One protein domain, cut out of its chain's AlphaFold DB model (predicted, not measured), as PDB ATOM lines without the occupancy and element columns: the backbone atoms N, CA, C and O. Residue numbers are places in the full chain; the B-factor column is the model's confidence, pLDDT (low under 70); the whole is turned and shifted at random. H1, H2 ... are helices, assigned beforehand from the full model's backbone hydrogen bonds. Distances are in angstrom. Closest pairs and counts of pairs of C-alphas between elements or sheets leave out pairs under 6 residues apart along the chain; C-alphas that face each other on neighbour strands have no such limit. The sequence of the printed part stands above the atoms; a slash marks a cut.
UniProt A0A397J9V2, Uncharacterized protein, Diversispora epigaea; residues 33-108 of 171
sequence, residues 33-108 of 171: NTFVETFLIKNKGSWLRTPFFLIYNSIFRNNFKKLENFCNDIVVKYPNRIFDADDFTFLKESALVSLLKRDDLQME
ATOM      1  N   ASN A  33     -42.405   4.579 286.702       61.22
ATOM      2  CA  ASN A  33     -41.123   3.899 286.894       61.22
ATOM      3  C   ASN A  33     -41.293   2.637 287.741       61.22
ATOM      4  O   ASN A  33     -40.856   1.568 287.333       61.22
ATOM      5  N   THR A  34     -42.035   2.722 288.849       67.81
ATOM      6  CA  THR A  34     -42.287   1.562 289.716       67.81
ATOM      7  C   THR A  34     -42.991   0.420 288.975       67.81
ATOM      8  O   THR A  34     -42.658  -0.755 289.181       67.81
ATOM      9  N   PHE A  35     -43.967   0.739 288.117       69.75
ATOM     10  CA  PHE A  35     -44.661  -0.250 287.293       69.75
ATOM     11  C   PHE A  35     -43.722  -0.879 286.261       69.75
ATOM     12  O   PHE A  35     -43.666  -2.104 286.161       69.75
ATOM     13  N   VAL A  36     -42.949  -0.059 285.546       71.06
ATOM     14  CA  VAL A  36     -42.000  -0.512 284.522       71.06
ATOM     15  C   VAL A  36     -40.910  -1.397 285.125       71.06
ATOM     16  O   VAL A  36     -40.673  -2.491 284.618       71.06
ATOM     17  N   GLU A  37     -40.311  -0.992 286.247       77.06
ATOM     18  CA  GLU A  37     -39.308  -1.787 286.964       77.06
ATOM     19  C   GLU A  37     -39.864  -3.157 287.365       77.06
ATOM     20  O   GLU A  37     -39.271  -4.196 287.077       77.06
ATOM     21  N   THR A  38     -41.050  -3.170 287.983       80.00
ATOM     22  CA  THR A  38     -41.696  -4.409 288.443       80.00
ATOM     23  C   THR A  38     -42.074  -5.307 287.262       80.00
ATOM     24  O   THR A  38     -41.895  -6.526 287.316       80.00
ATOM     25  N   PHE A  39     -42.577  -4.717 286.177       78.12
ATOM     26  CA  PHE A  39     -42.944  -5.437 284.965       78.12
ATOM     27  C   PHE A  39     -41.724  -6.072 284.289       78.12
ATOM     28  O   PHE A  39     -41.794  -7.242 283.903       78.12
ATOM     29  N   LEU A  40     -40.614  -5.337 284.174       75.81
ATOM     30  CA  LEU A  40     -39.368  -5.826 283.581       75.81
ATOM     31  C   LEU A  40     -38.766  -6.958 284.409       75.81
ATOM     32  O   LEU A  40     -38.457  -8.010 283.855       75.81
ATOM     33  N   ILE A  41     -38.679  -6.800 285.729       83.00
ATOM     34  CA  ILE A  41     -38.165  -7.855 286.613       83.00
ATOM     35  C   ILE A  41     -39.024  -9.122 286.485       83.00
ATOM     36  O   ILE A  41     -38.496 -10.217 286.286       83.00
ATOM     37  N   LYS A  42     -40.356  -8.978 286.523       79.25
ATOM     38  CA  LYS A  42     -41.289 -10.115 286.484       79.25
ATOM     39  C   LYS A  42     -41.305 -10.842 285.139       79.25
ATOM     40  O   LYS A  42     -41.357 -12.067 285.114       79.25
ATOM     41  N   ASN A  43     -41.296 -10.109 284.025       71.44
ATOM     42  CA  ASN A  43     -41.509 -10.692 282.693       71.44
ATOM     43  C   ASN A  43     -40.215 -10.891 281.893       71.44
ATOM     44  O   ASN A  43     -40.203 -11.657 280.930       71.44
ATOM     45  N   LYS A  44     -39.142 -10.176 282.244       74.88
ATOM     46  CA  LYS A  44     -37.875 -10.120 281.500       74.88
ATOM     47  C   LYS A  44     -36.652 -10.309 282.399       74.88
ATOM     48  O   LYS A  44     -35.539 -10.046 281.961       74.88
ATOM     49  N   GLY A  45     -36.820 -10.845 283.609       76.75
ATOM     50  CA  GLY A  45     -35.710 -11.129 284.521       76.75
ATOM     51  C   GLY A  45     -34.600 -12.000 283.916       76.75
ATOM     52  O   GLY A  45     -33.439 -11.814 284.259       76.75
ATOM     53  N   SER A  46     -34.922 -12.911 282.988       78.62
ATOM     54  CA  SER A  46     -33.917 -13.692 282.247       78.62
ATOM     55  C   SER A  46     -33.158 -12.861 281.209       78.62
ATOM     56  O   SER A  46     -31.953 -13.029 281.070       78.62
ATOM     57  N   TRP A  47     -33.836 -11.940 280.521       78.38
ATOM     58  CA  TRP A  47     -33.211 -11.009 279.575       78.38
ATOM     59  C   TRP A  47     -32.300 -10.011 280.295       78.38
ATOM     60  O   TRP A  47     -31.203  -9.733 279.831       78.38
ATOM     61  N   LEU A  48     -32.686  -9.568 281.498       78.62
ATOM     62  CA  LEU A  48     -31.859  -8.696 282.340       78.62
ATOM     63  C   LEU A  48     -30.519  -9.329 282.765       78.62
ATOM     64  O   LEU A  48     -29.657  -8.631 283.290       78.62
ATOM     65  N   ARG A  49     -30.335 -10.638 282.555       78.44
ATOM     66  CA  ARG A  49     -29.093 -11.357 282.866       78.44
ATOM     67  C   ARG A  49     -28.109 -11.410 281.696       78.44
ATOM     68  O   ARG A  49     -26.968 -11.799 281.926       78.44
ATOM     69  N   THR A  50     -28.508 -11.025 280.479       79.81
ATOM     70  CA  THR A  50     -27.635 -11.114 279.297       79.81
ATOM     71  C   THR A  50     -28.039 -10.102 278.208       79.81
ATOM     72  O   THR A  50     -29.140 -10.234 277.675       79.81
ATOM     73  N   PRO A  51     -27.171  -9.152 277.794       74.12
ATOM     74  CA  PRO A  51     -25.809  -8.899 278.278       74.12
ATOM     75  C   PRO A  51     -25.810  -8.053 279.565       74.12
ATOM     76  O   PRO A  51     -26.140  -6.867 279.557       74.12
ATOM     77  N   PHE A  52     -25.439  -8.679 280.685       80.75
ATOM     78  CA  PHE A  52     -25.585  -8.112 282.029       80.75
ATOM     79  C   PHE A  52     -24.840  -6.787 282.229       80.75
ATOM     80  O   PHE A  52     -25.411  -5.857 282.791       80.75
ATOM     81  N   PHE A  53     -23.606  -6.678 281.729       80.06
ATOM     82  CA  PHE A  53     -22.777  -5.480 281.877       80.06
ATOM     83  C   PHE A  53     -23.455  -4.217 281.315       80.06
ATOM     84  O   PHE A  53     -23.592  -3.210 282.012       80.06
ATOM     85  N   LEU A  54     -23.962  -4.289 280.079       77.12
ATOM     86  CA  LEU A  54     -24.626  -3.161 279.415       77.12
ATOM     87  C   LEU A  54     -25.895  -2.733 280.157       77.12
ATOM     88  O   LEU A  54     -26.162  -1.539 280.318       77.12
ATOM     89  N   ILE A  55     -26.661  -3.711 280.644       78.38
ATOM     90  CA  ILE A  55     -27.874  -3.480 281.429       78.38
ATOM     91  C   ILE A  55     -27.523  -2.818 282.768       78.38
ATOM     92  O   ILE A  55     -28.111  -1.790 283.106       78.38
ATOM     93  N   TYR A  56     -26.531  -3.348 283.487       79.94
ATOM     94  CA  TYR A  56     -26.054  -2.815 284.765       79.94
ATOM     95  C   TYR A  56     -25.612  -1.352 284.641       79.94
ATOM     96  O   TYR A  56     -26.104  -0.482 285.366       79.94
ATOM     97  N   ASN A  57     -24.753  -1.062 283.660       75.38
ATOM     98  CA  ASN A  57     -24.241   0.284 283.416       75.38
ATOM     99  C   ASN A  57     -25.373   1.263 283.045       75.38
ATOM    100  O   ASN A  57     -25.393   2.404 283.507       75.38
ATOM    101  N   SER A  58     -26.361   0.811 282.264       73.94
ATOM    102  CA  SER A  58     -27.513   1.630 281.848       73.94
ATOM    103  C   SER A  58     -28.476   1.939 283.000       73.94
ATOM    104  O   SER A  58     -28.994   3.056 283.092       73.94
ATOM    105  N   ILE A  59     -28.703   0.984 283.906       75.81
ATOM    106  CA  ILE A  59     -29.579   1.160 285.076       75.81
ATOM    107  C   ILE A  59     -28.999   2.206 286.031       75.81
ATOM    108  O   ILE A  59     -29.732   3.093 286.477       75.81
ATOM    109  N   PHE A  60     -27.683   2.173 286.266       70.00
ATOM    110  CA  PHE A  60     -26.991   3.168 287.094       70.00
ATOM    111  C   PHE A  60     -27.092   4.596 286.542       70.00
ATOM    112  O   PHE A  60     -27.045   5.553 287.314       70.00
ATOM    113  N   ARG A  61     -27.288   4.771 285.226       65.69
ATOM    114  CA  ARG A  61     -27.553   6.096 284.636       65.69
ATOM    115  C   ARG A  61     -28.937   6.643 284.986       65.69
ATOM    116  O   ARG A  61     -29.102   7.854 285.039       65.69
ATOM    117  N   ASN A  62     -29.918   5.771 285.208       65.25
ATOM    118  CA  ASN A  62     -31.337   6.132 285.186       65.25
ATOM    119  C   ASN A  62     -32.032   6.116 286.554       65.25
ATOM    120  O   ASN A  62     -33.228   6.391 286.642       65.25
ATOM    121  N   ASN A  63     -31.291   5.828 287.628       67.56
ATOM    122  CA  ASN A  63     -31.777   5.880 289.009       67.56
ATOM    123  C   ASN A  63     -33.013   4.981 289.282       67.56
ATOM    124  O   ASN A  63     -33.859   5.309 290.117       67.56
ATOM    125  N   PHE A  64     -33.134   3.846 288.579       76.69
ATOM    126  CA  PHE A  64     -34.192   2.850 288.798       76.69
ATOM    127  C   PHE A  64     -33.874   1.963 290.001       76.69
ATOM    128  O   PHE A  64     -33.214   0.935 289.863       76.69
ATOM    129  N   LYS A  65     -34.343   2.343 291.191       81.44
ATOM    130  CA  LYS A  65     -33.921   1.704 292.447       81.44
ATOM    131  C   LYS A  65     -34.287   0.223 292.577       81.44
ATOM    132  O   LYS A  65     -33.510  -0.536 293.147       81.44
ATOM    133  N   LYS A  66     -35.429  -0.231 292.057       83.38
ATOM    134  CA  LYS A  66     -35.798  -1.659 292.101       83.38
ATOM    135  C   LYS A  66     -34.978  -2.482 291.114       83.38
ATOM    136  O   LYS A  66     -34.571  -3.588 291.457       83.38
ATOM    137  N   LEU A  67     -34.750  -1.961 289.908       82.06
ATOM    138  CA  LEU A  67     -33.882  -2.611 288.918       82.06
ATOM    139  C   LEU A  67     -32.427  -2.641 289.392       82.06
ATOM    140  O   LEU A  67     -31.769  -3.667 289.258       82.06
ATOM    141  N   GLU A  68     -31.956  -1.549 289.991       84.81
ATOM    142  CA  GLU A  68     -30.635  -1.441 290.612       84.81
ATOM    143  C   GLU A  68     -30.469  -2.515 291.690       84.81
ATOM    144  O   GLU A  68     -29.517  -3.287 291.632       84.81
ATOM    145  N   ASN A  69     -31.439  -2.653 292.602       87.88
ATOM    146  CA  ASN A  69     -31.421  -3.701 293.624       87.88
ATOM    147  C   ASN A  69     -31.447  -5.111 293.015       87.88
ATOM    148  O   ASN A  69     -30.643  -5.953 293.399       87.88
ATOM    149  N   PHE A  70     -32.305  -5.357 292.021       87.62
ATOM    150  CA  PHE A  70     -32.364  -6.650 291.332       87.62
ATOM    151  C   PHE A  70     -31.027  -7.023 290.676       87.62
ATOM    152  O   PHE A  70     -30.583  -8.168 290.753       87.62
ATOM    153  N   CYS A  71     -30.377  -6.062 290.020       86.50
ATOM    154  CA  CYS A  71     -29.069  -6.265 289.420       86.50
ATOM    155  C   CYS A  71     -27.984  -6.452 290.484       86.50
ATOM    156  O   CYS A  71     -27.151  -7.344 290.342       86.50
ATOM    157  N   ASN A  72     -28.022  -5.681 291.566       87.69
ATOM    158  CA  ASN A  72     -27.108  -5.830 292.692       87.69
ATOM    159  C   ASN A  72     -27.200  -7.231 293.321       87.69
ATOM    160  O   ASN A  72     -26.162  -7.839 293.561       87.69
ATOM    161  N   ASP A  73     -28.398  -7.801 293.476       88.94
ATOM    162  CA  ASP A  73     -28.581  -9.180 293.964       88.94
ATOM    163  C   ASP A  73     -27.918 -10.231 293.053       88.94
ATOM    164  O   ASP A  73     -27.524 -11.310 293.507       88.94
ATOM    165  N   ILE A  74     -27.813  -9.940 291.751       86.75
ATOM    166  CA  ILE A  74     -27.108 -10.790 290.785       86.75
ATOM    167  C   ILE A  74     -25.597 -10.604 290.926       86.75
ATOM    168  O   ILE A  74     -24.887 -11.607 290.972       86.75
ATOM    169  N   VAL A  75     -25.115  -9.359 291.027       87.19
ATOM    170  CA  VAL A  75     -23.686  -9.053 291.224       87.19
ATOM    171  C   VAL A  75     -23.161  -9.702 292.500       87.19
ATOM    172  O   VAL A  75     -22.085 -10.280 292.474       87.19
ATOM    173  N   VAL A  76     -23.926  -9.668 293.592       85.69
ATOM    174  CA  VAL A  76     -23.548 -10.313 294.858       85.69
ATOM    175  C   VAL A  76     -23.247 -11.792 294.674       85.69
ATOM    176  O   VAL A  76     -22.300 -12.292 295.257       85.69
ATOM    177  N   LYS A  77     -24.038 -12.499 293.863       85.12
ATOM    178  CA  LYS A  77     -23.900 -13.952 293.666       85.12
ATOM    179  C   LYS A  77     -22.921 -14.324 292.560       85.12
ATOM    180  O   LYS A  77     -22.386 -15.424 292.567       85.12
ATOM    181  N   TYR A  78     -22.763 -13.447 291.573       83.00
ATOM    182  CA  TYR A  78     -21.953 -13.681 290.380       83.00
ATOM    183  C   TYR A  78     -21.147 -12.426 290.013       83.00
ATOM    184  O   TYR A  78     -21.351 -11.862 288.932       83.00
ATOM    185  N   PRO A  79     -20.240 -11.973 290.891       82.50
ATOM    186  CA  PRO A  79     -19.492 -10.727 290.703       82.50
ATOM    187  C   PRO A  79     -18.644 -10.729 289.423       82.50
ATOM    188  O   PRO A  79     -18.593  -9.721 288.716       82.50
ATOM    189  N   ASN A  80     -18.104 -11.888 289.037       81.25
ATOM    190  CA  ASN A  80     -17.355 -12.110 287.793       81.25
ATOM    191  C   ASN A  80     -18.108 -11.669 286.523       81.25
ATOM    192  O   ASN A  80     -17.496 -11.357 285.511       81.25
ATOM    193  N   ARG A  81     -19.446 -11.570 286.558       80.88
ATOM    194  CA  ARG A  81     -20.246 -11.052 285.428       80.88
ATOM    195  C   ARG A  81     -19.946  -9.592 285.081       80.88
ATOM    196  O   ARG A  81     -20.314  -9.163 283.989       80.88
ATOM    197  N   ILE A  82     -19.378  -8.837 286.022       83.31
ATOM    198  CA  ILE A  82     -18.941  -7.454 285.825       83.31
ATOM    199  C   ILE A  82     -17.420  -7.393 285.709       83.31
ATOM    200  O   ILE A  82     -16.937  -6.776 284.769       83.31
ATOM    201  N   PHE A  83     -16.683  -8.024 286.630       80.56
ATOM    202  CA  PHE A  83     -15.219  -7.904 286.683       80.56
ATOM    203  C   PHE A  83     -14.493  -8.604 285.527       80.56
ATOM    204  O   PHE A  83     -13.451  -8.116 285.115       80.56
ATOM    205  N   ASP A  84     -15.060  -9.673 284.958       79.94
ATOM    206  CA  ASP A  84     -14.475 -10.371 283.801       79.94
ATOM    207  C   ASP A  84     -15.054  -9.862 282.465       79.94
ATOM    208  O   ASP A  84     -14.897 -10.504 281.427       79.94
ATOM    209  N   ALA A  85     -15.813  -8.759 282.469       81.31
ATOM    210  CA  ALA A  85     -16.393  -8.221 281.244       81.31
ATOM    211  C   ALA A  85     -15.322  -7.491 280.421       81.31
ATOM    212  O   ALA A  85     -14.717  -6.543 280.916       81.31
ATOM    213  N   ASP A  86     -15.172  -7.847 279.141       76.00
ATOM    214  CA  ASP A  86     -14.270  -7.153 278.201       76.00
ATOM    215  C   ASP A  86     -14.519  -5.630 278.158       76.00
ATOM    216  O   ASP A  86     -13.613  -4.830 277.943       76.00
ATOM    217  N   ASP A  87     -15.765  -5.228 278.417       76.44
ATOM    218  CA  ASP A  87     -16.226  -3.842 278.416       76.44
ATOM    219  C   ASP A  87     -16.066  -3.130 279.775       76.44
ATOM    220  O   ASP A  87     -16.580  -2.020 279.934       76.44
ATOM    221  N   PHE A  88     -15.383  -3.714 280.771       77.44
ATOM    222  CA  PHE A  88     -15.261  -3.149 282.127       77.44
ATOM    223  C   PHE A  88     -14.761  -1.694 282.140       77.44
ATOM    224  O   PHE A  88     -15.226  -0.885 282.944       77.44
ATOM    225  N   THR A  89     -13.898  -1.326 281.193       70.56
ATOM    226  CA  THR A  89     -13.380   0.042 281.003       70.56
ATOM    227  C   THR A  89     -14.479   1.078 280.724       70.56
ATOM    228  O   THR A  89     -14.309   2.265 281.003       70.56
ATOM    229  N   PHE A  90     -15.648   0.649 280.235       80.06
ATOM    230  CA  PHE A  90     -16.817   1.499 279.992       80.06
ATOM    231  C   PHE A  90     -17.740   1.649 281.210       80.06
ATOM    232  O   PHE A  90     -18.788   2.310 281.121       80.06
ATOM    233  N   LEU A  91     -17.408   1.025 282.343       78.06
ATOM    234  CA  LEU A  91     -18.190   1.126 283.567       78.06
ATOM    235  C   LEU A  91     -18.154   2.566 284.091       78.06
ATOM    236  O   LEU A  91     -17.100   3.183 284.201       78.06
ATOM    237  N   LYS A  92     -19.315   3.125 284.440       74.44
ATOM    238  CA  LYS A  92     -19.362   4.470 285.026       74.44
ATOM    239  C   LYS A  92     -18.716   4.536 286.406       74.44
ATOM    240  O   LYS A  92     -18.878   3.628 287.215       74.44
ATOM    241  N   GLU A  93     -18.155   5.699 286.730       72.44
ATOM    242  CA  GLU A  93     -17.562   5.969 288.043       72.44
ATOM    243  C   GLU A  93     -18.518   5.750 289.209       72.44
ATOM    244  O   GLU A  93     -18.177   5.063 290.168       72.44
ATOM    245  N   SER A  94     -19.756   6.229 289.103       74.12
ATOM    246  CA  SER A  94     -20.766   6.001 290.139       74.12
ATOM    247  C   SER A  94     -21.083   4.517 290.352       74.12
ATOM    248  O   SER A  94     -21.344   4.106 291.486       74.12
ATOM    249  N   ALA A  95     -21.042   3.711 289.288       77.00
ATOM    250  CA  ALA A  95     -21.258   2.273 289.355       77.00
ATOM    251  C   ALA A  95     -20.040   1.567 289.970       77.00
ATOM    252  O   ALA A  95     -20.212   0.774 290.892       77.00
ATOM    253  N   LEU A  96     -18.816   1.920 289.552       80.31
ATOM    254  CA  LEU A  96     -17.584   1.373 290.127       80.31
ATOM    255  C   LEU A  96     -17.460   1.703 291.619       80.31
ATOM    256  O   LEU A  96     -17.237   0.809 292.427       80.31
ATOM    257  N   VAL A  97     -17.676   2.960 292.013       79.00
ATOM    258  CA  VAL A  97     -17.647   3.372 293.427       79.00
ATOM    259  C   VAL A  97     -18.694   2.613 294.243       79.00
ATOM    260  O   VAL A  97     -18.430   2.238 295.383       79.00
ATOM    261  N   SER A  98     -19.880   2.375 293.678       79.00
ATOM    262  CA  SER A  98     -20.929   1.608 294.359       79.00
ATOM    263  C   SER A  98     -20.558   0.136 294.504       79.00
ATOM    264  O   SER A  98     -20.851  -0.440 295.544       79.00
ATOM    265  N   LEU A  99     -19.888  -0.451 293.507       82.25
ATOM    266  CA  LEU A  99     -19.382  -1.824 293.544       82.25
ATOM    267  C   LEU A  99     -18.246  -1.998 294.555       82.25
ATOM    268  O   LEU A  99     -18.295  -2.919 295.360       82.25
ATOM    269  N   LEU A 100     -17.266  -1.091 294.559       77.25
ATOM    270  CA  LEU A 100     -16.108  -1.145 295.460       77.25
ATOM    271  C   LEU A 100     -16.476  -0.938 296.935       77.25
ATOM    272  O   LEU A 100     -15.741  -1.364 297.818       77.25
ATOM    273  N   LYS A 101     -17.607  -0.284 297.216       79.50
ATOM    274  CA  LYS A 101     -18.122  -0.105 298.582       79.50
ATOM    275  C   LYS A 101     -18.812  -1.346 299.148       79.50
ATOM    276  O   LYS A 101     -19.172  -1.326 300.322       79.50
ATOM    277  N   ARG A 102     -19.056  -2.377 298.335       77.00
ATOM    278  CA  ARG A 102     -19.740  -3.595 298.775       77.00
ATOM    279  C   ARG A 102     -18.760  -4.550 299.436       77.00
ATOM    280  O   ARG A 102     -17.742  -4.903 298.849       77.00
ATOM    281  N   ASP A 103     -19.123  -5.019 300.617       76.25
ATOM    282  CA  ASP A 103     -18.432  -6.068 301.363       76.25
ATOM    283  C   ASP A 103     -19.100  -7.449 301.219       76.25
ATOM    284  O   ASP A 103     -18.571  -8.444 301.703       76.25
ATOM    285  N   ASP A 104     -20.241  -7.528 300.525       79.56
ATOM    286  CA  ASP A 104     -21.093  -8.720 300.440       79.56
ATOM    287  C   ASP A 104     -20.906  -9.566 299.167       79.56
ATOM    288  O   ASP A 104     -21.647 -10.524 298.945       79.56
ATOM    289  N   LEU A 105     -19.936  -9.229 298.313       82.56
ATOM    290  CA  LEU A 105     -19.702  -9.923 297.045       82.56
ATOM    291  C   LEU A 105     -19.202 -11.362 297.267       82.56
ATOM    292  O   LEU A 105     -18.140 -11.585 297.846       82.56
ATOM    293  N   GLN A 106     -19.942 -12.353 296.757       73.75
ATOM    294  CA  GLN A 106     -19.592 -13.776 296.831       73.75
ATOM    295  C   GLN A 106     -18.611 -14.146 295.716       73.75
ATOM    296  O   GLN A 106     -19.002 -14.608 294.644       73.75
ATOM    297  N   MET A 107     -17.329 -13.925 295.975       66.19
ATOM    298  CA  MET A 107     -16.229 -14.332 295.102       66.19
ATOM    299  C   MET A 107     -15.652 -15.657 295.618       66.19
ATOM    300  O   MET A 107     -15.470 -15.810 296.828       66.19
ATOM    301  N   GLU A 108     -15.363 -16.617 294.735       53.62
ATOM    302  CA  GLU A 108     -14.565 -17.781 295.135       53.62
ATOM    303  C   GLU A 108     -13.141 -17.315 295.460       53.62
ATOM    304  O   GLU A 108     -12.446 -16.723 294.634       53.62
TER     305      GLU A 108
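Overview. This is residues 33 to 108 of the 171 residues of an uncharacterized protein of Diversispora epigaea (UniProt A0A397J9V2). A helical hairpin, H2 and H3, forms the middle; H1 packs on H3 at one end, and H4 packs on H2 toward the other, where H5 lies. The printed part has 76 residues, 48 of them in five helices, H1 to H5 in order along the chain, with no named strand; the class is all helix, and the whole is compact, with a radius of gyration of the C-alphas of 11.9 A and spans of 33 by 24 by 23 A.

Along the chain. Find C-alpha 33 at (-41.123, 3.899, 286.894), where H1 begins, running to 44. Next come H2, 52 to 62, 15.7 A; H3, 65 to 77, 18.6 A; H4, 80 to 83; and H5, 93 to 100, ending at (-16.108, -1.145, 295.460).

Arrangement. H1 touches H3, residues 66 to 70 alone, at a steep tilt of 40 degrees; C-alphas 37 and 67 are closest, 5.8 A. In the hairpin, C-alphas 59 and 68 are closest, 6.2 A. H2 touches H4, closest C-alphas 53 and 82, 5.8 A, and only just H5, with 3 pairs within 8 A, closest C-alphas 60 and 95. O i to N i+4 pairs are within hydrogen-bond range throughout H1 and H5, 6 of 7 in H2, 8 of 9 in H3; H4 is too short.

Size, cuts and confidence. The printed part has no cut and no long link; pLDDT is under 70 at residues 33 to 35, 61 to 63 and 107 to 108.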